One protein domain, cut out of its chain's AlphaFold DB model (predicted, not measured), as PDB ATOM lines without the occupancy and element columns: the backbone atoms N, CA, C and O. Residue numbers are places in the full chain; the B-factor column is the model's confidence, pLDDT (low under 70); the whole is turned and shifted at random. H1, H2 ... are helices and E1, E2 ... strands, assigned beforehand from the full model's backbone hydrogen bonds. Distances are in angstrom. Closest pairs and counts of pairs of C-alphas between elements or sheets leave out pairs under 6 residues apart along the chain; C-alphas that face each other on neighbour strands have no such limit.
ATOM      1  N   GLU A  86     182.335 226.398 207.925       94.56
ATOM      2  CA  GLU A  86     182.072 227.636 207.178       94.56
ATOM      3  C   GLU A  86     180.981 228.461 207.868       94.56
ATOM      4  O   GLU A  86     181.128 229.668 208.038       94.56
ATOM      5  N   ALA A  87     179.890 227.807 208.280       94.25
ATOM      6  CA  ALA A  87     178.771 228.454 208.957       94.25
ATOM      7  C   ALA A  87     177.960 227.463 209.802       94.25
ATOM      8  O   ALA A  87     177.861 226.280 209.469       94.25
ATOM      9  N   VAL A  88     177.323 227.969 210.856       94.75
ATOM     10  CA  VAL A  88     176.312 227.262 211.655       94.75
ATOM     11  C   VAL A  88     174.993 228.023 211.504       94.75
ATOM     12  O   VAL A  88     174.993 229.250 211.550       94.75
ATOM     13  N   PHE A  89     173.894 227.310 211.256       95.06
ATOM     14  CA  PHE A  89     172.587 227.887 210.897       95.06
ATOM     15  C   PHE A  89     171.520 227.738 211.984       95.06
ATOM     16  O   PHE A  89     170.371 228.106 211.756       95.06
ATOM     17  N   VAL A  90     171.880 227.148 213.117       95.19
ATOM     18  CA  VAL A  90     170.978 226.881 214.238       95.19
ATOM     19  C   VAL A  90     171.627 227.363 215.523       95.19
ATOM     20  O   VAL A  90     172.852 227.295 215.656       95.19
ATOM     21  N   GLU A  91     170.808 227.842 216.445       94.44
ATOM     22  CA  GLU A  91     171.234 228.228 217.786       94.44
ATOM     23  C   GLU A  91     170.905 227.121 218.798       94.44
ATOM     24  O   GLU A  91     170.262 226.112 218.487       94.44
ATOM     25  N   GLU A  92     171.409 227.273 220.020       92.19
ATOM     26  CA  GLU A  92     171.031 226.392 221.124       92.19
ATOM     27  C   GLU A  92     169.526 226.537 221.415       92.19
ATOM     28  O   GLU A  92     168.955 227.613 221.252       92.19
ATOM     29  N   ASP A  93     168.880 225.440 221.815       93.88
ATOM     30  CA  ASP A  93     167.429 225.327 222.049       93.88
ATOM     31  C   ASP A  93     166.509 225.491 220.817       93.88
ATOM     32  O   ASP A  93     165.281 225.402 220.942       93.88
ATOM     33  N   ASP A  94     167.063 225.619 219.606       94.44
ATOM     34  CA  ASP A  94     166.255 225.663 218.387       94.44
ATOM     35  C   ASP A  94     165.546 224.333 218.089       94.44
ATOM     36  O   ASP A  94     166.113 223.235 218.127       94.44
ATOM     37  N   THR A  95     164.278 224.432 217.681       94.44
ATOM     38  CA  THR A  95     163.523 223.278 217.183       94.44
ATOM     39  C   THR A  95     163.846 223.029 215.713       94.44
ATOM     40  O   THR A  95     163.496 223.823 214.840       94.44
ATOM     41  N   VAL A  96     164.449 221.876 215.425       94.56
ATOM     42  CA  VAL A  96     164.872 221.488 214.073       94.56
ATOM     43  C   VAL A  96     164.079 220.302 213.532       94.56
ATOM     44  O   VAL A  96     163.532 219.488 214.278       94.56
ATOM     45  N   LYS A  97     164.016 220.182 212.204       94.31
ATOM     46  CA  LYS A  97     163.384 219.050 211.508       94.31
ATOM     47  C   LYS A  97     164.426 218.088 210.946       94.31
ATOM     48  O   LYS A  97     165.552 218.469 210.633       94.31
ATOM     49  N   ALA A  98     164.027 216.834 210.744       93.06
ATOM     50  CA  ALA A  98     164.868 215.855 210.064       93.06
ATOM     51  C   ALA A  98     165.256 216.346 208.657       93.06
ATOM     52  O   ALA A  98     164.400 216.774 207.882       93.06
ATOM     53  N   GLY A  99     166.552 216.285 208.341       93.44
ATOM     54  CA  GLY A  99     167.106 216.756 207.068       93.44
ATOM     55  C   GLY A  99     167.349 218.267 206.981       93.44
ATOM     56  O   GLY A  99     167.832 218.735 205.953       93.44
ATOM     57  N   GLN A 100     167.049 219.035 208.032       94.88
ATOM     58  CA  GLN A 100     167.387 220.454 208.087       94.88
ATOM     59  C   GLN A 100     168.908 220.656 208.122       94.88
ATOM     60  O   GLN A 100     169.634 219.923 208.794       94.88
ATOM     61  N   LEU A 101     169.388 221.668 207.398       94.81
ATOM     62  CA  LEU A 101     170.792 222.065 207.417       94.81
ATOM     63  C   LEU A 101     171.127 222.702 208.771       94.81
ATOM     64  O   LEU A 101     170.574 223.744 209.110       94.81
ATOM     65  N   LEU A 102     172.036 222.075 209.521       94.75
ATOM     66  CA  LEU A 102     172.477 222.565 210.833       94.75
ATOM     67  C   LEU A 102     173.765 223.388 210.725       94.75
ATOM     68  O   LEU A 102     173.877 224.467 211.296       94.75
ATOM     69  N   ALA A 103     174.735 222.897 209.955       93.75
ATOM     70  CA  ALA A 103     176.006 223.561 209.712       93.75
ATOM     71  C   ALA A 103     176.505 223.241 208.302       93.75
ATOM     72  O   ALA A 103     176.215 222.172 207.755       93.75
ATOM     73  N   LYS A 104     177.273 224.161 207.725       93.94
ATOM     74  CA  LYS A 104     177.992 223.971 206.470       93.94
ATOM     75  C   LYS A 104     179.482 223.938 206.763       93.94
ATOM     76  O   LYS A 104     180.026 224.805 207.445       93.94
ATOM     77  N   LEU A 105     180.115 222.898 206.249       94.31
ATOM     78  CA  LEU A 105     181.548 222.683 206.325       94.31
ATOM     79  C   LEU A 105     182.203 223.162 205.028       94.31
ATOM     80  O   LEU A 105     181.565 223.113 203.977       94.31
ATOM     81  N   ASP A 106     183.458 223.596 205.109       93.75
ATOM     82  CA  ASP A 106     184.232 223.999 203.936       93.75
ATOM     83  C   ASP A 106     184.386 222.810 202.975       93.75
ATOM     84  O   ASP A 106     184.928 221.760 203.337       93.75
ATOM     85  N   ASP A 107     183.862 222.981 201.761       92.88
ATOM     86  CA  ASP A 107     183.737 221.948 200.736       92.88
ATOM     87  C   ASP A 107     184.635 222.187 199.511       92.88
ATOM     88  O   ASP A 107     184.509 221.473 198.514       92.88
ATOM     89  N   ARG A 108     185.553 223.163 199.567       92.94
ATOM     90  CA  ARG A 108     186.388 223.553 198.416       92.94
ATOM     91  C   ARG A 108     187.256 222.409 197.900       92.94
ATOM     92  O   ARG A 108     187.171 222.071 196.723       92.94
ATOM     93  N   GLU A 109     188.017 221.767 198.782       91.06
ATOM     94  CA  GLU A 109     188.885 220.637 198.422       91.06
ATOM     95  C   GLU A 109     188.077 219.458 197.852       91.06
ATOM     96  O   GLU A 109     188.443 218.864 196.839       91.06
ATOM     97  N   ILE A 110     186.913 219.172 198.448       91.44
ATOM     98  CA  ILE A 110     185.995 218.123 197.982       91.44
ATOM     99  C   ILE A 110     185.483 218.445 196.572       91.44
ATOM    100  O   ILE A 110     185.456 217.569 195.706       91.44
ATOM    101  N   LYS A 111     185.083 219.695 196.317       94.44
ATOM    102  CA  LYS A 111     184.602 220.137 195.001       94.44
ATOM    103  C   LYS A 111     185.686 220.058 193.936       94.44
ATOM    104  O   LYS A 111     185.397 219.610 192.829       94.44
ATOM    105  N   GLU A 112     186.911 220.457 194.260       95.75
ATOM    106  CA  GLU A 112     188.051 220.353 193.346       95.75
ATOM    107  C   GLU A 112     188.370 218.892 193.010       95.75
ATOM    108  O   GLU A 112     188.548 218.555 191.837       95.75
ATOM    109  N   ALA A 113     188.349 218.001 194.007       94.00
ATOM    110  CA  ALA A 113     188.539 216.569 193.796       94.00
ATOM    111  C   ALA A 113     187.451 215.976 192.883       94.00
ATOM    112  O   ALA A 113     187.764 215.271 191.922       94.00
ATOM    113  N   ILE A 114     186.178 216.315 193.122       96.56
ATOM    114  CA  ILE A 114     185.058 215.880 192.275       96.56
ATOM    115  C   ILE A 114     185.216 216.405 190.845       96.56
ATOM    116  O   ILE A 114     185.038 215.645 189.896       96.56
ATOM    117  N   ALA A 115     185.578 217.678 190.674       97.19
ATOM    118  CA  ALA A 115     185.783 218.269 189.356       97.19
ATOM    119  C   ALA A 115     186.932 217.586 188.595       97.19
ATOM    120  O   ALA A 115     186.791 217.284 187.411       97.19
ATOM    121  N   SER A 116     188.038 217.279 189.280       97.25
ATOM    122  CA  SER A 116     189.163 216.539 188.702       97.25
ATOM    123  C   SER A 116     188.752 215.132 188.257       97.25
ATOM    124  O   SER A 116     189.053 214.723 187.135       97.25
ATOM    125  N   MET A 117     188.006 214.408 189.096       97.19
ATOM    126  CA  MET A 117     187.498 213.074 188.763       97.19
ATOM    127  C   MET A 117     186.511 213.118 187.591       97.19
ATOM    128  O   MET A 117     186.571 212.264 186.709       97.19
ATOM    129  N   GLN A 118     185.637 214.124 187.542       97.56
ATOM    130  CA  GLN A 118     184.696 214.288 186.437       97.56
ATOM    131  C   GLN A 118     185.428 214.566 185.118       97.56
ATOM    132  O   GLN A 118     185.115 213.934 184.113       97.56
ATOM    133  N   ALA A 119     186.458 215.417 185.134       97.06
ATOM    134  CA  ALA A 119     187.284 215.679 183.958       97.06
ATOM    135  C   ALA A 119     187.994 214.411 183.446       97.06
ATOM    136  O   ALA A 119     188.061 214.191 182.239       97.06
ATOM    137  N   GLN A 120     188.469 213.543 184.347       95.81
ATOM    138  CA  GLN A 120     189.048 212.247 183.969       95.81
ATOM    139  C   GLN A 120     188.008 211.315 183.335       95.81
ATOM    140  O   GLN A 120     188.296 210.666 182.331       95.81
ATOM    141  N   ILE A 121     186.791 211.259 183.888       96.38
ATOM    142  CA  ILE A 121     185.690 210.466 183.319       96.38
ATOM    143  C   ILE A 121     185.338 210.967 181.918       96.38
ATOM    144  O   ILE A 121     185.174 210.161 181.003       96.38
ATOM    145  N   ASP A 122     185.236 212.282 181.742       96.25
ATOM    146  CA  ASP A 122     184.881 212.890 180.462       96.25
ATOM    147  C   ASP A 122     185.985 212.680 179.417       96.25
ATOM    148  O   ASP A 122     185.682 212.362 178.267       96.25
ATOM    149  N   GLN A 123     187.258 212.754 179.821       94.88
ATOM    150  CA  GLN A 123     188.389 212.412 178.958       94.88
ATOM    151  C   GLN A 123     188.322 210.951 178.499       94.88
ATOM    152  O   GLN A 123     188.395 210.683 177.302       94.88
ATOM    153  N   VAL A 124     188.142 210.003 179.425       93.62
ATOM    154  CA  VAL A 124     188.051 208.574 179.085       93.62
ATOM    155  C   VAL A 124     186.864 208.307 178.162       93.62
ATOM    156  O   VAL A 124     186.996 207.555 177.202       93.62
ATOM    157  N   ARG A 125     185.712 208.942 178.402       92.44
ATOM    158  CA  ARG A 125     184.548 208.832 177.508       92.44
ATOM    159  C   ARG A 125     184.853 209.353 176.108       92.44
ATOM    160  O   ARG A 125     184.557 208.665 175.137       92.44
ATOM    161  N   ALA A 126     185.500 210.510 175.999       91.56
ATOM    162  CA  ALA A 126     185.896 211.060 174.707       91.56
ATOM    163  C   ALA A 126     186.888 210.145 173.969       91.56
ATOM    164  O   ALA A 126     186.780 209.967 172.757       91.56
ATOM    165  N   GLU A 127     187.827 209.524 174.687       88.81
ATOM    166  CA  GLU A 127     188.757 208.539 174.124       88.81
ATOM    167  C   GLU A 127     188.044 207.265 173.641       88.81
ATOM    168  O   GLU A 127     188.413 206.711 172.603       88.81
ATOM    169  N   GLN A 128     187.013 206.808 174.359       86.88
ATOM    170  CA  GLN A 128     186.173 205.682 173.940       86.88
ATOM    171  C   GLN A 128     185.376 206.009 172.676       86.88
ATOM    172  O   GLN A 128     185.403 205.232 171.725       86.88
ATOM    173  N   ASP A 129     184.713 207.165 172.644       86.44
ATOM    174  CA  ASP A 129     183.898 207.596 171.505       86.44
ATOM    175  C   ASP A 129     184.752 207.847 170.252       86.44
ATOM    176  O   ASP A 129     184.343 207.531 169.133       86.44
ATOM    177  N   ALA A 130     185.971 208.366 170.427       84.25
ATOM    178  CA  ALA A 130     186.928 208.563 169.341       84.25
ATOM    179  C   ALA A 130     187.540 207.249 168.819       84.25
ATOM    180  O   ALA A 130     188.093 207.229 167.716       84.25
ATOM    181  N   ASN A 131     187.456 206.150 169.580       80.50
ATOM    182  CA  ASN A 131     188.051 204.867 169.225       80.50
ATOM    183  C   ASN A 131     186.982 203.777 168.993       80.50
ATOM    184  O   ASN A 131     186.651 203.028 169.916       80.50
TER     185      ASN A 131
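Overview. This is residues 86 to 131 of the 144 residues of the protein "Efflux transporter, RND family, MFP subunit" of Limihaloglobus sulfuriphilus (UniProt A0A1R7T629). One long, unbent helix, H1, sticks out like a handle from a small head, a hairpin of two short strands, E1 and E2, joined by a wide open loop. The loop, residues 89 to 102, reaches away from the strands on the side far from H1, so that the two short strands lie between loop and helix along the longest axis. The printed part has 46 residues with two named strands and one named helix, in the order E1, E2, H1 along the chain; the sheet has the order E1 - E2 and is antiparallel, and the class is mixed, helices and strands. The whole is extended, with a radius of gyration of the C-alphas of 18.9 A and spans of 60 by 20 by 7 A.

Arrangement. The sheet consists of E1, residues 86 to 88, and E2, residues 103 to 105, which are antiparallel neighbours and form a hairpin, with 168 degrees between their N-to-C directions. The C-alphas of Glu 86 and Leu 105 face each other at 5.1 A, and those of Val 88 and Ala 103 at 4.2 A. Across the pair, N 86 and O 104 are within hydrogen-bond range at 2.8 A, as are N 104 and O 87 at 2.8 A. A tight link of 2 residues leads from E2 to H1, residues 108 to 130. E1 and H1 are apart, with no C-alpha of the one within 8 A of the other. In H1 every O i to N i+4 pair is within hydrogen-bond range. Residues 108 to 131, of which 108 to 130 belong to H1, stand free, as do residues 92 to 99 of the loop.

Along the chain. E1 begins at C-alpha 86, at (182.072, 227.636, 207.178), and measures 7.3 A from first to last C-alpha. E2 measures 6.6 A and ends at C-alpha 105, at (181.548, 222.683, 206.325). H1, Arg 108 to Ala 130, measures 32.7 A from C-alpha 108 at (186.388, 223.553, 198.416) to C-alpha 130 at (186.928, 208.563, 169.341).

Size, cuts and confidence. The two C-alphas farthest apart are those of Asp 93, in the loop, and Asn 131, the last printed residue, at 60.3 A. The C-alphas of Glu 86 and Asn 131, the first and last printed residues, are 44.7 A apart. The link from E1 to E2 is long, with 14 residues, and their C-alphas lie 14 to 29 A from the mean of all C-alphas. The printed part has no cut. The mean pLDDT of the printed part is 93.5, and no printed residue is under 70.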